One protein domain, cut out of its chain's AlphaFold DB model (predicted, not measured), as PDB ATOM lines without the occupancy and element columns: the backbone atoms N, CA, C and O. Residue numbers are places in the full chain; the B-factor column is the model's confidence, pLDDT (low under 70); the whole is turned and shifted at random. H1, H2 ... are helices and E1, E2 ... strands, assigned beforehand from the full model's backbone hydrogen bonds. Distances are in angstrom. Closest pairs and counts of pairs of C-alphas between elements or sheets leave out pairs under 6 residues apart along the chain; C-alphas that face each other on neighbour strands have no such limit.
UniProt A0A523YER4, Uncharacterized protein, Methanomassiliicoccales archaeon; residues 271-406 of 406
ATOM      1  N   ALA A 271     -26.367  24.068   9.414       60.09
ATOM      2  CA  ALA A 271     -26.082  24.893   8.240       60.09
ATOM      3  C   ALA A 271     -26.310  24.123   6.936       60.09
ATOM      4  O   ALA A 271     -27.069  24.583   6.085       60.09
ATOM      5  N   ALA A 272     -25.726  22.933   6.785       59.56
ATOM      6  CA  ALA A 272     -25.901  22.132   5.573       59.56
ATOM      7  C   ALA A 272     -27.374  21.713   5.364       59.56
ATOM      8  O   ALA A 272     -27.890  21.781   4.244       59.56
ATOM      9  N   ARG A 273     -28.094  21.390   6.452       63.25
ATOM     10  CA  ARG A 273     -29.528  21.041   6.426       63.25
ATOM     11  C   ARG A 273     -30.433  22.241   6.102       63.25
ATOM     12  O   ARG A 273     -31.386  22.095   5.346       63.25
ATOM     13  N   ILE A 274     -30.141  23.428   6.632       61.75
ATOM     14  CA  ILE A 274     -30.891  24.681   6.427       61.75
ATOM     15  C   ILE A 274     -30.672  25.210   5.012       61.75
ATOM     16  O   ILE A 274     -31.628  25.631   4.362       61.75
ATOM     17  N   HIS A 275     -29.431  25.175   4.521       60.31
ATOM     18  CA  HIS A 275     -29.115  25.542   3.142       60.31
ATOM     19  C   HIS A 275     -29.622  24.503   2.130       60.31
ATOM     20  O   HIS A 275     -29.649  24.792   0.936       60.31
ATOM     21  N   GLY A 276     -30.043  23.319   2.596       62.94
ATOM     22  CA  GLY A 276     -30.528  22.235   1.747       62.94
ATOM     23  C   GLY A 276     -29.438  21.674   0.838       62.94
ATOM     24  O   GLY A 276     -29.745  21.244  -0.270       62.94
ATOM     25  N   ALA A 277     -28.171  21.698   1.269       66.62
ATOM     26  CA  ALA A 277     -27.051  21.209   0.463       66.62
ATOM     27  C   ALA A 277     -27.245  19.729   0.095       66.62
ATOM     28  O   ALA A 277     -27.136  19.372  -1.075       66.62
ATOM     29  N   PHE A 278     -27.689  18.910   1.053       70.38
ATOM     30  CA  PHE A 278     -28.017  17.497   0.834       70.38
ATOM     31  C   PHE A 278     -29.076  17.293  -0.262       70.38
ATOM     32  O   PHE A 278     -28.956  16.408  -1.101       70.38
ATOM     33  N   GLU A 279     -30.083  18.172  -0.335       69.38
ATOM     34  CA  GLU A 279     -31.139  18.113  -1.358       69.38
ATOM     35  C   GLU A 279     -30.596  18.291  -2.781       69.38
ATOM     36  O   GLU A 279     -31.215  17.825  -3.740       69.38
ATOM     37  N   SER A 280     -29.446  18.960  -2.928       67.06
ATOM     38  CA  SER A 280     -28.792  19.151  -4.222       67.06
ATOM     39  C   SER A 280     -28.134  17.871  -4.751       67.06
ATOM     40  O   SER A 280     -28.082  17.684  -5.970       67.06
ATOM     41  N   TRP A 281     -27.719  16.965  -3.858       69.25
ATOM     42  CA  TRP A 281     -27.024  15.719  -4.201       69.25
ATOM     43  C   TRP A 281     -27.961  14.602  -4.644       69.25
ATOM     44  O   TRP A 281     -27.556  13.766  -5.439       69.25
ATOM     45  N   TYR A 282     -29.229  14.606  -4.225       69.38
ATOM     46  CA  TYR A 282     -30.186  13.582  -4.648       69.38
ATOM     47  C   TYR A 282     -30.772  13.910  -6.033       69.38
ATOM     48  O   TYR A 282     -31.612  14.816  -6.133       69.38
ATOM     49  N   PRO A 283     -30.463  13.143  -7.103       62.94
ATOM     50  CA  PRO A 283     -30.917  13.464  -8.463       62.94
ATOM     51  C   PRO A 283     -32.446  13.510  -8.589       62.94
ATOM     52  O   PRO A 283     -33.006  14.289  -9.360       62.94
ATOM     53  N   ALA A 284     -33.140  12.707  -7.773       61.50
ATOM     54  CA  ALA A 284     -34.599  12.676  -7.692       61.50
ATOM     55  C   ALA A 284     -35.221  13.978  -7.146       61.50
ATOM     56  O   ALA A 284     -36.414  14.209  -7.360       61.50
ATOM     57  N   ARG A 285     -34.445  14.816  -6.445       58.53
ATOM     58  CA  ARG A 285     -34.897  16.077  -5.838       58.53
ATOM     59  C   ARG A 285     -34.316  17.304  -6.540       58.53
ATOM     60  O   ARG A 285     -35.055  18.258  -6.772       58.53
ATOM     61  N   SER A 286     -33.043  17.268  -6.934       61.09
ATOM     62  CA  SER A 286     -32.367  18.397  -7.584       61.09
ATOM     63  C   SER A 286     -32.585  18.464  -9.097       61.09
ATOM     64  O   SER A 286     -32.496  19.542  -9.687       61.09
ATOM     65  N   GLY A 287     -32.878  17.329  -9.746       57.81
ATOM     66  CA  GLY A 287     -32.945  17.227 -11.206       57.81
ATOM     67  C   GLY A 287     -31.592  17.415 -11.905       57.81
ATOM     68  O   GLY A 287     -31.553  17.518 -13.133       57.81
ATOM     69  N   LEU A 288     -30.499  17.478 -11.139       58.19
ATOM     70  CA  LEU A 288     -29.131  17.524 -11.642       58.19
ATOM     71  C   LEU A 288     -28.620  16.091 -11.884       58.19
ATOM     72  O   LEU A 288     -29.059  15.163 -11.199       58.19
ATOM     73  N   PRO A 289     -27.733  15.875 -12.874       58.69
ATOM     74  CA  PRO A 289     -27.045  14.594 -13.028       58.69
ATOM     75  C   PRO A 289     -26.232  14.271 -11.765       58.69
ATOM     76  O   PRO A 289     -25.788  15.186 -11.073       58.69
ATOM     77  N   SER A 290     -26.017  12.980 -11.486       57.50
ATOM     78  CA  SER A 290     -25.284  12.481 -10.306       57.50
ATOM     79  C   SER A 290     -23.854  13.021 -10.168       57.50
ATOM     80  O   SER A 290     -23.262  12.892  -9.111       57.50
ATOM     81  N   SER A 291     -23.323  13.715 -11.180       60.28
ATOM     82  CA  SER A 291     -21.979  14.295 -11.174       60.28
ATOM     83  C   SER A 291     -21.754  15.415 -10.151       60.28
ATOM     84  O   SER A 291     -20.629  15.882 -10.027       60.28
ATOM     85  N   LEU A 292     -22.782  15.904  -9.445       72.31
ATOM     86  CA  LEU A 292     -22.599  17.014  -8.498       72.31
ATOM     87  C   LEU A 292     -21.743  16.620  -7.283       72.31
ATOM     88  O   LEU A 292     -21.084  17.483  -6.710       72.31
ATOM     89  N   THR A 293     -21.717  15.337  -6.916       78.12
ATOM     90  CA  THR A 293     -20.872  14.837  -5.825       78.12
ATOM     91  C   THR A 293     -19.394  14.755  -6.213       78.12
ATOM     92  O   THR A 293     -18.534  14.689  -5.337       78.12
ATOM     93  N   GLY A 294     -19.078  14.840  -7.511       82.25
ATOM     94  CA  GLY A 294     -17.721  14.747  -8.044       82.25
ATOM     95  C   GLY A 294     -17.297  13.338  -8.466       82.25
ATOM     96  O   GLY A 294     -16.127  13.146  -8.795       82.25
ATOM     97  N   GLN A 295     -18.222  12.375  -8.491       86.06
ATOM     98  CA  GLN A 295     -18.023  11.022  -9.015       86.06
ATOM     99  C   GLN A 295     -18.950  10.762 -10.206       86.06
ATOM    100  O   GLN A 295     -20.006  11.376 -10.381       86.06
ATOM    101  N   SER A 296     -18.522   9.893 -11.112       83.31
ATOM    102  CA  SER A 296     -19.343   9.388 -12.206       83.31
ATOM    103  C   SER A 296     -18.934   7.958 -12.543       83.31
ATOM    104  O   SER A 296     -17.732   7.670 -12.540       83.31
ATOM    105  N   PRO A 297     -19.898   7.087 -12.891       82.44
ATOM    106  CA  PRO A 297     -19.605   5.697 -13.195       82.44
ATOM    107  C   PRO A 297     -18.664   5.573 -14.392       82.44
ATOM    108  O   PRO A 297     -18.731   6.349 -15.358       82.44
ATOM    109  N   GLY A 298     -17.799   4.567 -14.321       82.19
ATOM    110  CA  GLY A 298     -16.883   4.199 -15.389       82.19
ATOM    111  C   GLY A 298     -17.573   3.629 -16.638       82.19
ATOM    112  O   GLY A 298     -18.802   3.618 -16.768       82.19
ATOM    113  N   PRO A 299     -16.793   3.143 -17.621       87.44
ATOM    114  CA  PRO A 299     -17.320   2.469 -18.808       87.44
ATOM    115  C   PRO A 299     -18.257   1.283 -18.537       87.44
ATOM    116  O   PRO A 299     -19.031   0.928 -19.433       87.44
ATOM    117  N   ASP A 300     -18.180   0.646 -17.365       84.19
ATOM    118  CA  ASP A 300     -19.081  -0.443 -16.973       84.19
ATOM    119  C   ASP A 300     -20.479   0.036 -16.522       84.19
ATOM    120  O   ASP A 300     -21.427  -0.757 -16.510       84.19
ATOM    121  N   GLY A 301     -20.631   1.338 -16.259       83.81
ATOM    122  CA  GLY A 301     -21.875   1.968 -15.829       83.81
ATOM    123  C   GLY A 301     -22.272   1.659 -14.384       83.81
ATOM    124  O   GLY A 301     -23.434   1.883 -14.037       83.81
ATOM    125  N   ILE A 302     -21.362   1.117 -13.574       81.50
ATOM    126  CA  ILE A 302     -21.560   0.792 -12.160       81.50
ATOM    127  C   ILE A 302     -20.758   1.805 -11.339       81.50
ATOM    128  O   ILE A 302     -19.642   2.139 -11.697       81.50
ATOM    129  N   GLU A 303     -21.349   2.321 -10.266       77.81
ATOM    130  CA  GLU A 303     -20.691   3.241  -9.333       77.81
ATOM    131  C   GLU A 303     -20.070   2.456  -8.166       77.81
ATOM    132  O   GLU A 303     -20.565   1.388  -7.788       77.81
ATOM    133  N   GLY A 304     -18.972   2.960  -7.610       76.81
ATOM    134  CA  GLY A 304     -18.179   2.307  -6.568       76.81
ATOM    135  C   GLY A 304     -17.148   1.307  -7.104       76.81
ATOM    136  O   GLY A 304     -16.650   0.466  -6.349       76.81
ATOM    137  N   THR A 305     -16.829   1.347  -8.398       81.56
ATOM    138  CA  THR A 305     -15.868   0.443  -9.043       81.56
ATOM    139  C   THR A 305     -14.538   1.139  -9.329       81.56
ATOM    140  O   THR A 305     -14.386   2.357  -9.289       81.56
ATOM    141  N   ALA A 306     -13.503   0.341  -9.606       82.81
ATOM    142  CA  ALA A 306     -12.158   0.864  -9.841       82.81
ATOM    143  C   ALA A 306     -12.021   1.692 -11.137       82.81
ATOM    144  O   ALA A 306     -10.973   2.309 -11.342       82.81
ATOM    145  N   ASP A 307     -13.013   1.661 -12.031       83.19
ATOM    146  CA  ASP A 307     -13.051   2.430 -13.278       83.19
ATOM    147  C   ASP A 307     -13.873   3.724 -13.191       83.19
ATOM    148  O   ASP A 307     -14.002   4.415 -14.206       83.19
ATOM    149  N   ASP A 308     -14.352   4.083 -11.997       84.31
ATOM    150  CA  ASP A 308     -15.036   5.347 -11.751       84.31
ATOM    151  C   ASP A 308     -14.176   6.563 -12.094       84.31
ATOM    152  O   ASP A 308     -12.951   6.606 -11.919       84.31
ATOM    153  N   ILE A 309     -14.857   7.587 -12.597       85.44
ATOM    154  CA  ILE A 309     -14.260   8.842 -13.021       85.44
ATOM    155  C   ILE A 309     -14.554   9.886 -11.951       85.44
ATOM    156  O   ILE A 309     -15.706  10.234 -11.711       85.44
ATOM    157  N   PHE A 310     -13.493  10.430 -11.357       88.50
ATOM    158  CA  PHE A 310     -13.595  11.492 -10.362       88.50
ATOM    159  C   PHE A 310     -13.289  12.859 -10.971       88.50
ATOM    160  O   PHE A 310     -12.319  13.031 -11.720       88.50
ATOM    161  N   GLU A 311     -14.084  13.854 -10.599       90.19
ATOM    162  CA  GLU A 311     -13.765  15.253 -10.833       90.19
ATOM    163  C   GLU A 311     -12.579  15.670  -9.954       90.19
ATOM    164  O   GLU A 311     -12.444  15.247  -8.804       90.19
ATOM    165  N   VAL A 312     -11.696  16.510 -10.500       90.38
ATOM    166  CA  VAL A 312     -10.553  17.059  -9.762       90.38
ATOM    167  C   VAL A 312     -10.761  18.554  -9.575       90.38
ATOM    168  O   VAL A 312     -10.779  19.314 -10.546       90.38
ATOM    169  N   VAL A 313     -10.868  18.984  -8.323       90.44
ATOM    170  CA  VAL A 313     -10.975  20.393  -7.948       90.44
ATOM    171  C   VAL A 313      -9.579  20.956  -7.711       90.44
ATOM    172  O   VAL A 313      -8.816  20.422  -6.910       90.44
ATOM    173  N   GLY A 314      -9.249  22.050  -8.399       91.44
ATOM    174  CA  GLY A 314      -8.028  22.821  -8.163       91.44
ATOM    175  C   GLY A 314      -8.274  23.980  -7.196       91.44
ATOM    176  O   GLY A 314      -9.071  24.861  -7.517       91.44
ATOM    177  N   ILE A 315      -7.579  24.021  -6.058       89.06
ATOM    178  CA  ILE A 315      -7.665  25.119  -5.079       89.06
ATOM    179  C   ILE A 315      -6.298  25.778  -4.921       89.06
ATOM    180  O   ILE A 315      -5.333  25.122  -4.566       89.06
ATOM    181  N   GLN A 316      -6.228  27.092  -5.143       89.12
ATOM    182  CA  GLN A 316      -5.024  27.885  -4.893       89.12
ATOM    183  C   GLN A 316      -5.275  28.835  -3.721       89.12
ATOM    184  O   GLN A 316      -5.869  29.898  -3.901       89.12
ATOM    185  N   ASP A 317      -4.805  28.460  -2.535       88.06
ATOM    186  CA  ASP A 317      -4.983  29.246  -1.311       88.06
ATOM    187  C   ASP A 317      -3.716  29.216  -0.423       88.06
ATOM    188  O   ASP A 317      -2.606  28.972  -0.895       88.06
ATOM    189  N   SER A 318      -3.864  29.522   0.862       81.94
ATOM    190  CA  SER A 318      -2.830  29.694   1.882       81.94
ATOM    191  C   SER A 318      -2.093  28.411   2.280       81.94
ATOM    192  O   SER A 318      -1.018  28.481   2.878       81.94
ATOM    193  N   GLY A 319      -2.627  27.251   1.918       80.50
ATOM    194  CA  GLY A 319      -2.088  25.945   2.268       80.50
ATOM    195  C   GLY A 319      -3.213  24.956   2.542       80.50
ATOM    196  O   GLY A 319      -4.384  25.326   2.537       80.50
ATOM    197  N   PHE A 320      -2.844  23.701   2.753       82.75
ATOM    198  CA  PHE A 320      -3.781  22.636   3.067       82.75
ATOM    199  C   PHE A 320      -3.224  21.813   4.221       82.75
ATOM    200  O   PHE A 320      -2.150  21.227   4.101       82.75
ATOM    201  N   ASP A 321      -3.971  21.810   5.315       79.81
ATOM    202  CA  ASP A 321      -3.773  21.073   6.553       79.81
ATOM    203  C   ASP A 321      -2.304  21.016   6.995       79.81
ATOM    204  O   ASP A 321      -1.737  22.051   7.329       79.81
ATOM    205  N   VAL A 322      -1.658  19.844   6.969       78.44
ATOM    206  CA  VAL A 322      -0.259  19.649   7.387       78.44
ATOM    207  C   VAL A 322       0.763  19.877   6.263       78.44
ATOM    208  O   VAL A 322       1.955  19.633   6.454       78.44
ATOM    209  N   GLY A 323       0.323  20.332   5.086       71.88
ATOM    210  CA  GLY A 323       1.174  20.591   3.920       71.88
ATOM    211  C   GLY A 323       1.735  19.323   3.266       71.88
ATOM    212  O   GLY A 323       2.815  19.363   2.676       71.88
ATOM    213  N   ASN A 324       1.037  18.190   3.399       75.94
ATOM    214  CA  ASN A 324       1.457  16.889   2.880       75.94
ATOM    215  C   ASN A 324       0.333  16.259   2.031       75.94
ATOM    216  O   ASN A 324      -0.787  16.139   2.523       75.94
ATOM    217  N   PRO A 325       0.593  15.837   0.778       77.19
ATOM    218  CA  PRO A 325      -0.409  15.158  -0.042       77.19
ATOM    219  C   PRO A 325      -0.715  13.719   0.389       77.19
ATOM    220  O   PRO A 325      -1.649  13.154  -0.157       77.19
ATOM    221  N   ASP A 326       0.047  13.138   1.319       81.69
ATOM    222  CA  ASP A 326      -0.101  11.745   1.773       81.69
ATOM    223  C   ASP A 326      -0.542  11.643   3.247       81.69
ATOM    224  O   ASP A 326      -0.535  10.562   3.839       81.69
ATOM    225  N   ALA A 327      -0.833  12.772   3.897       79.94
ATOM    226  CA  ALA A 327      -1.240  12.800   5.295       79.94
ATOM    227  C   ALA A 327      -2.035  14.063   5.606       79.94
ATOM    228  O   ALA A 327      -1.653  15.153   5.184       79.94
ATOM    229  N   GLY A 328      -3.077  13.924   6.420       82.75
ATOM    230  CA  GLY A 328      -3.832  15.060   6.916       82.75
ATOM    231  C   GLY A 328      -5.193  14.694   7.497       82.75
ATOM    232  O   GLY A 328      -5.399  13.567   7.949       82.75
ATOM    233  N   HIS A 329      -6.113  15.657   7.489       87.44
ATOM    234  CA  HIS A 329      -7.428  15.564   8.110       87.44
ATOM    235  C   HIS A 329      -8.224  14.358   7.567       87.44
ATOM    236  O   HIS A 329      -8.275  14.175   6.345       87.44
ATOM    237  N   PRO A 330      -8.869  13.541   8.430       89.38
ATOM    238  CA  PRO A 330      -9.466  12.261   8.029       89.38
ATOM    239  C   PRO A 330     -10.464  12.356   6.871       89.38
ATOM    240  O   PRO A 330     -10.509  11.450   6.041       89.38
ATOM    241  N   ASP A 331     -11.183  13.474   6.750       89.06
ATOM    242  CA  ASP A 331     -12.114  13.709   5.640       89.06
ATOM    243  C   ASP A 331     -11.470  13.574   4.250       89.06
ATOM    244  O   ASP A 331     -12.147  13.259   3.276       89.06
ATOM    245  N   PHE A 332     -10.160  13.787   4.110       90.62
ATOM    246  CA  PHE A 332      -9.475  13.722   2.812       90.62
ATOM    247  C   PHE A 332      -8.694  12.420   2.590       90.62
ATOM    248  O   PHE A 332      -8.332  12.133   1.447       90.62
ATOM    249  N   PHE A 333      -8.440  11.644   3.650       89.44
ATOM    250  CA  PHE A 333      -7.474  10.534   3.641       89.44
ATOM    251  C   PHE A 333      -8.008   9.205   4.191       89.44
ATOM    252  O   PHE A 333      -7.371   8.171   4.031       89.44
ATOM    253  N   MET A 334      -9.156   9.192   4.873       85.31
ATOM    254  CA  MET A 334      -9.632   7.995   5.587       85.31
ATOM    255  C   MET A 334     -11.040   7.537   5.182       85.31
ATOM    256  O   MET A 334     -11.516   6.536   5.709       85.31
ATOM    257  N   GLY A 335     -11.683   8.225   4.233       81.75
ATOM    258  CA  GLY A 335     -13.025   7.891   3.750       81.75
ATOM    259  C   GLY A 335     -13.106   6.653   2.838       81.75
ATOM    260  O   GLY A 335     -12.081   6.148   2.373       81.75
ATOM    261  N   PRO A 336     -14.329   6.193   2.512       79.56
ATOM    262  CA  PRO A 336     -14.583   4.962   1.747       79.56
ATOM    263  C   PRO A 336     -13.988   4.967   0.329       79.56
ATOM    264  O   PRO A 336     -13.618   3.918  -0.196       79.56
ATOM    265  N   ILE A 337     -13.806   6.149  -0.266       79.88
ATOM    266  CA  ILE A 337     -13.185   6.339  -1.590       79.88
ATOM    267  C   ILE A 337     -11.660   6.583  -1.536       79.88
ATOM    268  O   ILE A 337     -11.050   7.020  -2.524       79.88
ATOM    269  N   GLY A 338     -11.044   6.307  -0.380       84.12
ATOM    270  CA  GLY A 338      -9.605   6.401  -0.125       84.12
ATOM    271  C   GLY A 338      -9.049   7.824  -0.189       84.12
ATOM    272  O   GLY A 338      -9.797   8.799  -0.126       84.12
ATOM    273  N   ASP A 339      -7.727   7.937  -0.349       88.69
ATOM    274  CA  ASP A 339      -7.024   9.221  -0.435       88.69
ATOM    275  C   ASP A 339      -7.561  10.087  -1.578       88.69
ATOM    276  O   ASP A 339      -7.736   9.642  -2.724       88.69
ATOM    277  N   ARG A 340      -7.839  11.357  -1.267       90.25
ATOM    278  CA  ARG A 340      -8.460  12.290  -2.215       90.25
ATOM    279  C   ARG A 340      -7.548  13.413  -2.655       90.25
ATOM    280  O   ARG A 340      -7.838  14.041  -3.668       90.25
ATOM    281  N   VAL A 341      -6.427  13.630  -1.978       90.44
ATOM    282  CA  VAL A 341      -5.422  14.606  -2.408       90.44
ATOM    283  C   VAL A 341      -4.531  13.973  -3.469       90.44
ATOM    284  O   VAL A 341      -3.670  13.155  -3.177       90.44
ATOM    285  N   VAL A 342      -4.738  14.345  -4.733       89.25
ATOM    286  CA  VAL A 342      -3.957  13.792  -5.853       89.25
ATOM    287  C   VAL A 342      -2.643  14.533  -6.062       89.25
ATOM    288  O   VAL A 342      -1.707  13.988  -6.649       89.25
ATOM    289  N   ARG A 343      -2.572  15.800  -5.635       87.44
ATOM    290  CA  ARG A 343      -1.358  16.611  -5.721       87.44
ATOM    291  C   ARG A 343      -1.419  17.828  -4.808       87.44
ATOM    292  O   ARG A 343      -2.468  18.445  -4.672       87.44
ATOM    293  N   TYR A 344      -0.252  18.198  -4.291       87.62
ATOM    294  CA  TYR A 344      -0.017  19.406  -3.513       87.62
ATOM    295  C   TYR A 344       1.264  20.103  -4.010       87.62
ATOM    296  O   TYR A 344       2.312  19.456  -4.104       87.62
ATOM    297  N   ASN A 345       1.208  21.391  -4.359       87.00
ATOM    298  CA  ASN A 345       2.380  22.192  -4.736       87.00
ATOM    299  C   ASN A 345       2.498  23.464  -3.878       87.00
ATOM    300  O   ASN A 345       1.769  24.432  -4.086       87.00
ATOM    301  N   ASP A 346       3.509  23.527  -3.009       83.88
ATOM    302  CA  ASP A 346       3.867  24.782  -2.338       83.88
ATOM    303  C   ASP A 346       4.772  25.645  -3.235       83.88
ATOM    304  O   ASP A 346       5.959  25.373  -3.431       83.88
ATOM    305  N   TRP A 347       4.199  26.721  -3.775       82.25
ATOM    306  CA  TRP A 347       4.910  27.706  -4.597       82.25
ATOM    307  C   TRP A 347       5.638  28.782  -3.786       82.25
ATOM    308  O   TRP A 347       6.426  29.552  -4.341       82.25
ATOM    309  N   THR A 348       5.357  28.880  -2.489       79.44
ATOM    310  CA  THR A 348       5.821  29.963  -1.614       79.44
ATOM    311  C   THR A 348       6.892  29.518  -0.624       79.44
ATOM    312  O   THR A 348       7.652  30.361  -0.140       79.44
ATOM    313  N   GLY A 349       6.965  28.218  -0.323       75.81
ATOM    314  CA  GLY A 349       7.782  27.664   0.757       75.81
ATOM    315  C   GLY A 349       7.299  28.096   2.145       75.81
ATOM    316  O   GLY A 349       8.102  28.146   3.077       75.81
ATOM    317  N   ARG A 350       6.040  28.535   2.260       72.00
ATOM    318  CA  ARG A 350       5.451  29.132   3.471       72.00
ATOM    319  C   ARG A 350       4.129  28.494   3.876       72.00
ATOM    320  O   ARG A 350       3.464  29.027   4.764       72.00
ATOM    321  N   SER A 351       3.741  27.386   3.258       71.25
ATOM    322  CA  SER A 351       2.592  26.637   3.737       71.25
ATOM    323  C   SER A 351       2.969  25.920   5.028       71.25
ATOM    324  O   SER A 351       3.629  24.885   5.029       71.25
ATOM    325  N   ASN A 352       2.609  26.542   6.146       71.56
ATOM    326  CA  ASN A 352       2.777  25.964   7.470       71.56
ATOM    327  C   ASN A 352       1.536  25.149   7.831       71.56
ATOM    328  O   ASN A 352       0.440  25.581   7.465       71.56
ATOM    329  N   PRO A 353       1.694  24.060   8.606       75.44
ATOM    330  CA  PRO A 353       0.568  23.331   9.153       75.44
ATOM    331  C   PRO A 353      -0.430  24.245   9.857       75.44
ATOM    332  O   PRO A 353      -0.033  25.171  10.583       75.44
ATOM    333  N   ASP A 354      -1.713  23.971   9.662       72.38
ATOM    334  CA  ASP A 354      -2.785  24.725  10.296       72.38
ATOM    335  C   ASP A 354      -2.611  24.793  11.818       72.38
ATOM    336  O   ASP A 354      -2.289  23.813  12.489       72.38
ATOM    337  N   GLY A 355      -2.788  25.993  12.379       61.66
ATOM    338  CA  GLY A 355      -2.674  26.224  13.821       61.66
ATOM    339  C   GLY A 355      -1.243  26.292  14.378       61.66
ATOM    340  O   GLY A 355      -1.081  26.579  15.565       61.66
ATOM    341  N   TRP A 356      -0.192  26.103  13.567       58.22
ATOM    342  CA  TRP A 356       1.199  26.227  14.022       58.22
ATOM    343  C   TRP A 356       1.820  27.587  13.687       58.22
ATOM    344  O   TRP A 356       2.021  27.896  12.514       58.22
ATOM    345  N   MET A 357       2.206  28.365  14.713       60.28
ATOM    346  CA  MET A 357       2.928  29.661  14.675       60.28
ATOM    347  C   MET A 357       2.319  30.773  13.787       60.28
ATOM    348  O   MET A 357       2.015  31.852  14.283       60.28
ATOM    349  N   SER A 358       2.202  30.536  12.476       62.97
ATOM    350  CA  SER A 358       1.703  31.436  11.424       62.97
ATOM    351  C   SER A 358       0.893  30.725  10.318       62.97
ATOM    352  O   SER A 358       0.584  31.352   9.307       62.97
ATOM    353  N   GLY A 359       0.578  29.430  10.475       67.12
ATOM    354  CA  GLY A 359      -0.251  28.664   9.536       67.12
ATOM    355  C   GLY A 359      -1.677  29.206   9.445       67.12
ATOM    356  O   GLY A 359      -2.304  29.507  10.462       67.12
ATOM    357  N   SER A 360      -2.168  29.366   8.219       77.62
ATOM    358  CA  SER A 360      -3.497  29.900   7.926       77.62
ATOM    359  C   SER A 360      -4.429  28.761   7.533       77.62
ATOM    360  O   SER A 360      -4.352  28.273   6.412       77.62
ATOM    361  N   ALA A 361      -5.383  28.445   8.411       82.25
ATOM    362  CA  ALA A 361      -6.407  27.422   8.177       82.25
ATOM    363  C   ALA A 361      -7.426  27.778   7.080       82.25
ATOM    364  O   ALA A 361      -8.369  27.031   6.830       82.25
ATOM    365  N   HIS A 362      -7.268  28.931   6.422       85.31
ATOM    366  CA  HIS A 362      -8.182  29.393   5.382       85.31
ATOM    367  C   HIS A 362      -8.247  28.413   4.201       85.31
ATOM    368  O   HIS A 362      -9.342  28.072   3.760       85.31
ATOM    369  N   GLY A 363      -7.107  27.898   3.731       87.44
ATOM    370  CA  GLY A 363      -7.085  27.007   2.571       87.44
ATOM    371  C   GLY A 363      -7.671  25.623   2.858       87.44
ATOM    372  O   GLY A 363      -8.430  25.101   2.046       87.44
ATOM    373  N   THR A 364      -7.437  25.081   4.051       87.62
ATOM    374  CA  THR A 364      -8.075  23.843   4.533       87.62
ATOM    375  C   THR A 364      -9.569  24.014   4.733       87.62
ATOM    376  O   THR A 364     -10.348  23.153   4.331       87.62
ATOM    377  N   HIS A 365      -9.996  25.152   5.283       87.38
ATOM    378  CA  HIS A 365     -11.411  25.474   5.420       87.38
ATOM    379  C   HIS A 365     -12.100  25.577   4.049       87.38
ATOM    380  O   HIS A 365     -13.212  25.075   3.871       87.38
ATOM    381  N   LEU A 366     -11.440  26.181   3.052       86.81
ATOM    382  CA  LEU A 366     -11.929  26.174   1.670       86.81
ATOM    383  C   LEU A 366     -11.985  24.756   1.092       86.81
ATOM    384  O   LEU A 366     -12.995  24.401   0.494       86.81
ATOM    385  N   ALA A 367     -10.951  23.935   1.294       90.25
ATOM    386  CA  ALA A 367     -10.939  22.548   0.827       90.25
ATOM    387  C   ALA A 367     -12.089  21.730   1.429       90.25
ATOM    388  O   ALA A 367     -12.787  21.036   0.692       90.25
ATOM    389  N   GLY A 368     -12.351  21.871   2.731       89.50
ATOM    390  CA  GLY A 368     -13.490  21.235   3.399       89.50
ATOM    391  C   GLY A 368     -14.829  21.711   2.838       89.50
ATOM    392  O   GLY A 368     -15.691  20.896   2.532       89.50
ATOM    393  N   SER A 369     -14.970  23.015   2.582       87.25
ATOM    394  CA  SER A 369     -16.200  23.590   2.008       87.25
ATOM    395  C   SER A 369     -16.519  23.057   0.607       87.25
ATOM    396  O   SER A 369     -17.686  23.001   0.217       87.25
ATOM    397  N   VAL A 370     -15.498  22.699  -0.177       89.00
ATOM    398  CA  VAL A 370     -15.703  22.186  -1.536       89.00
ATOM    399  C   VAL A 370     -15.824  20.676  -1.547       89.00
ATOM    400  O   VAL A 370     -16.760  20.179  -2.157       89.00
ATOM    401  N   ILE A 371     -14.919  19.950  -0.891       90.81
ATOM    402  CA  ILE A 371     -14.842  18.497  -1.052       90.81
ATOM    403  C   ILE A 371     -14.865  17.713   0.257       90.81
ATOM    404  O   ILE A 371     -14.667  16.512   0.188       90.81
ATOM    405  N   GLY A 372     -15.031  18.306   1.443       90.31
ATOM    406  CA  GLY A 372     -15.107  17.527   2.691       90.31
ATOM    407  C   GLY A 372     -16.148  16.406   2.573       90.31
ATOM    408  O   GLY A 372     -17.190  16.614   1.964       90.31
ATOM    409  N   ASN A 373     -15.863  15.203   3.069       88.06
ATOM    410  CA  ASN A 373     -16.812  14.082   2.968       88.06
ATOM    411  C   ASN A 373     -17.488  13.747   4.308       88.06
ATOM    412  O   ASN A 373     -18.311  12.847   4.352       88.06
ATOM    413  N   GLY A 374     -17.126  14.458   5.382       88.31
ATOM    414  CA  GLY A 374     -17.669  14.281   6.729       88.31
ATOM    415  C   GLY A 374     -17.284  12.990   7.454       88.31
ATOM    416  O   GLY A 374     -17.810  12.730   8.537       88.31
ATOM    417  N   PHE A 375     -16.327  12.218   6.929       89.56
ATOM    418  CA  PHE A 375     -15.877  10.961   7.529       89.56
ATOM    419  C   PHE A 375     -15.402  11.117   8.983       89.56
ATOM    420  O   PHE A 375     -15.716  10.288   9.835       89.56
ATOM    421  N   ALA A 376     -14.636  12.169   9.291       87.62
ATOM    422  CA  ALA A 376     -14.102  12.413  10.630       87.62
ATOM    423  C   ALA A 376     -15.222  12.531  11.670       87.62
ATOM    424  O   ALA A 376     -15.083  12.050  12.795       87.62
ATOM    425  N   TRP A 377     -16.331  13.158  11.278       85.12
ATOM    426  CA  TRP A 377     -17.499  13.327  12.124       85.12
ATOM    427  C   TRP A 377     -18.209  11.997  12.369       85.12
ATOM    428  O   TRP A 377     -18.429  11.608  13.515       85.12
ATOM    429  N   GLU A 378     -18.534  11.274  11.302       85.38
ATOM    430  CA  GLU A 378     -19.237   9.995  11.409       85.38
ATOM    431  C   GLU A 378     -18.438   8.978  12.220       85.38
ATOM    432  O   GLU A 378     -18.987   8.317  13.105       85.38
ATOM    433  N   TYR A 379     -17.123   8.937  12.000       84.56
ATOM    434  CA  TYR A 379     -16.208   8.081  12.738       84.56
ATOM    435  C   TYR A 379     -16.176   8.402  14.240       84.56
ATOM    436  O   TYR A 379     -16.314   7.496  15.063       84.56
ATOM    437  N   GLU A 380     -16.026   9.678  14.616       83.56
ATOM    438  CA  GLU A 380     -15.945  10.100  16.024       83.56
ATOM    439  C   GLU A 380     -17.251   9.823  16.789       83.56
ATOM    440  O   GLU A 380     -17.223   9.444  17.963       83.56
ATOM    441  N   TYR A 381     -18.406   9.971  16.129       80.19
ATOM    442  CA  TYR A 381     -19.726   9.787  16.745       80.19
ATOM    443  C   TYR A 381     -20.333   8.389  16.544       80.19
ATOM    444  O   TYR A 381     -21.406   8.105  17.085       80.19
ATOM    445  N   GLY A 382     -19.638   7.490  15.840       83.25
ATOM    446  CA  GLY A 382     -20.060   6.103  15.630       83.25
ATOM    447  C   GLY A 382     -21.254   5.946  14.685       83.25
ATOM    448  O   GLY A 382     -22.036   5.005  14.848       83.25
ATOM    449  N   TYR A 383     -21.413   6.867  13.734       84.12
ATOM    450  CA  TYR A 383     -22.326   6.711  12.601       84.12
ATOM    451  C   TYR A 383     -21.705   5.773  11.546       84.12
ATOM    452  O   TYR A 383     -20.497   5.519  11.599       84.12
ATOM    453  N   PRO A 384     -22.499   5.184  10.630       84.06
ATOM    454  CA  PRO A 384     -21.923   4.448   9.509       84.06
ATOM    455  C   PRO A 384     -21.079   5.397   8.646       84.06
ATOM    456  O   PRO A 384     -21.380   6.579   8.562       84.06
ATOM    457  N   THR A 385     -19.989   4.887   8.070       82.81
ATOM    458  CA  THR A 385     -18.994   5.688   7.324       82.81
ATOM    459  C   THR A 385     -18.829   5.219   5.875       82.81
ATOM    460  O   THR A 385     -17.892   5.621   5.184       82.81
ATOM    461  N   ASP A 386     -19.634   4.242   5.464       79.31
ATOM    462  CA  ASP A 386     -19.568   3.530   4.188       79.31
ATOM    463  C   ASP A 386     -20.943   3.425   3.512       79.31
ATOM    464  O   ASP A 386     -21.143   2.567   2.652       79.31
ATOM    465  N   ASP A 387     -21.887   4.278   3.913       75.38
ATOM    466  CA  ASP A 387     -23.179   4.415   3.254       75.38
ATOM    467  C   ASP A 387     -23.198   5.604   2.277       75.38
ATOM    468  O   ASP A 387     -22.322   6.468   2.290       75.38
ATOM    469  N   ASP A 388     -24.202   5.610   1.398       69.19
ATOM    470  CA  ASP A 388     -24.437   6.691   0.432       69.19
ATOM    471  C   ASP A 388     -25.306   7.818   1.048       69.19
ATOM    472  O   ASP A 388     -25.994   8.552   0.328       69.19
ATOM    473  N   ASP A 389     -25.375   7.909   2.384       71.31
ATOM    474  CA  ASP A 389     -26.285   8.776   3.129       71.31
ATOM    475  C   ASP A 389     -25.556   9.764   4.054       71.31
ATOM    476  O   ASP A 389     -25.379   9.565   5.252       71.31
ATOM    477  N   TRP A 390     -25.259  10.945   3.513       74.50
ATOM    478  CA  TRP A 390     -24.639  12.043   4.263       74.50
ATOM    479  C   TRP A 390     -25.561  12.726   5.290       74.50
ATOM    480  O   TRP A 390     -25.221  13.796   5.794       74.50
ATOM    481  N   GLU A 391     -26.739  12.177   5.612       72.00
ATOM    482  CA  GLU A 391     -27.673  12.778   6.571       72.00
ATOM    483  C   GLU A 391     -27.041  13.032   7.952       72.00
ATOM    484  O   GLU A 391     -27.444  13.981   8.636       72.00
ATOM    485  N   PHE A 392     -26.069  12.220   8.372       74.19
ATOM    486  CA  PHE A 392     -25.384  12.357   9.665       74.19
ATOM    487  C   PHE A 392     -23.963  12.916   9.562       74.19
ATOM    488  O   PHE A 392     -23.380  13.238  10.600       74.19
ATOM    489  N   ALA A 393     -23.445  13.074   8.345       77.69
ATOM    490  CA  ALA A 393     -22.143  13.653   8.065       77.69
ATOM    491  C   ALA A 393     -22.147  15.175   8.286       77.69
ATOM    492  O   ALA A 393     -23.057  15.893   7.865       77.69
ATOM    493  N   GLU A 394     -21.084  15.693   8.902       77.38
ATOM    494  CA  GLU A 394     -20.864  17.130   9.095       77.38
ATOM    495  C   GLU A 394     -19.524  17.552   8.503       77.38
ATOM    496  O   GLU A 394     -18.600  16.753   8.393       77.38
ATOM    497  N   GLY A 395     -19.411  18.824   8.110       77.25
ATOM    498  CA  GLY A 395     -18.236  19.291   7.363       77.25
ATOM    499  C   GLY A 395     -18.187  18.756   5.926       77.25
ATOM    500  O   GLY A 395     -17.118  18.707   5.318       77.25
ATOM    501  N   VAL A 396     -19.341  18.358   5.381       84.81
ATOM    502  CA  VAL A 396     -19.469  17.873   4.006       84.81
ATOM    503  C   VAL A 396     -19.448  19.053   3.033       84.81
ATOM    504  O   VAL A 396     -20.242  19.991   3.142       84.81
ATOM    505  N   GLY A 397     -18.518  19.014   2.087       85.31
ATOM    506  CA  GLY A 397     -18.407  19.962   0.993       85.31
ATOM    507  C   GLY A 397     -19.395  19.661  -0.127       85.31
ATOM    508  O   GLY A 397     -20.038  18.621  -0.152       85.31
ATOM    509  N   ILE A 398     -19.516  20.579  -1.085       84.44
ATOM    510  CA  ILE A 398     -20.466  20.450  -2.205       84.44
ATOM    511  C   ILE A 398     -20.198  19.236  -3.108       84.44
ATOM    512  O   ILE A 398     -21.149  18.688  -3.657       84.44
ATOM    513  N   ALA A 399     -18.941  18.826  -3.262       87.88
ATOM    514  CA  ALA A 399     -18.509  17.692  -4.071       87.88
ATOM    515  C   ALA A 399     -17.711  16.698  -3.201       87.88
ATOM    516  O   ALA A 399     -16.480  16.633  -3.311       87.88
ATOM    517  N   PRO A 400     -18.378  15.966  -2.287       88.19
ATOM    518  CA  PRO A 400     -17.716  15.142  -1.271       88.19
ATOM    519  C   PRO A 400     -16.895  13.981  -1.847       88.19
ATOM    520  O   PRO A 400     -15.984  13.484  -1.180       88.19
ATOM    521  N   GLU A 401     -17.154  13.580  -3.091       89.19
ATOM    522  CA  GLU A 401     -16.473  12.470  -3.759       89.19
ATOM    523  C   GLU A 401     -15.361  12.931  -4.713       89.19
ATOM    524  O   GLU A 401     -14.533  12.130  -5.153       89.19
ATOM    525  N   ALA A 402     -15.267  14.236  -4.985       91.56
ATOM    526  CA  ALA A 402     -14.208  14.794  -5.815       91.56
ATOM    527  C   ALA A 402     -12.808  14.596  -5.201       91.56
ATOM    528  O   ALA A 402     -12.612  14.437  -3.987       91.56
ATOM    529  N   LYS A 403     -11.800  14.664  -6.073       91.81
ATOM    530  CA  LYS A 403     -10.375  14.658  -5.724       91.81
ATOM    531  C   LYS A 403      -9.816  16.089  -5.695       91.81
ATOM    532  O   LYS A 403     -10.320  16.983  -6.373       91.81
ATOM    533  N   LEU A 404      -8.742  16.308  -4.939       91.81
ATOM    534  CA  LEU A 404      -8.111  17.611  -4.715       91.81
ATOM    535  C   LEU A 404      -6.760  17.729  -5.410       91.81
ATOM    536  O   LEU A 404      -5.848  16.935  -5.169       91.81
ATOM    537  N   PHE A 405      -6.602  18.792  -6.186       91.25
ATOM    538  CA  PHE A 405      -5.307  19.358  -6.522       91.25
ATOM    539  C   PHE A 405      -5.154  20.678  -5.767       91.25
ATOM    540  O   PHE A 405      -6.003  21.561  -5.897       91.25
ATOM    541  N   PHE A 406      -4.062  20.828  -5.027       83.62
ATOM    542  CA  PHE A 406      -3.755  22.047  -4.283       83.62
ATOM    543  C   PHE A 406      -2.454  22.693  -4.779       83.62
ATOM    544  O   PHE A 406      -1.439  21.967  -4.939       83.62
TER     545      PHE A 406
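AT A GLANCE: This is residues 271 to 406 of the 406 residues of an uncharacterized protein of Methanomassiliicoccales archaeon (UniProt A0A523YER4). What stands out? Little regular structure: short helices H1 to H4 are strung along one end of a loop-rich body with a small parallel sheet, order E1 E3 E2. Which parts? The 136 printed residues include H1 H2 H3 H4 E1 H5 E2 H6 H7 E3, mostly helix; 48 are in these. The whole is compact, radius of gyration of the C-alphas 15.2 A, spanning 46 by 34 by 26 A.

HOW THE PARTS SIT: Do helices touch? H2, residues 277 to 281, touches H4, residues 290 to 293; their closest C-alphas, 281 and 292, are 6.3 A apart. Do strands pair? E3, residues 403 to 405, is parallel to E1, residues 312 to 314; N 313 and O 403, 2.8 A apart, are within hydrogen-bond range.

IN THESE COORDINATES: Where to start? H1, residues 271 to 275, begins at C-alpha 271 (-26.082, 24.893, 8.240). Which helix is longest? H6, residues 362 to 371, spans 14.3 A.

THE WHOLE: Any cut? The printed part has no cut. Low confidence? Residues 279 to 291, among others, are under pLDDT 70.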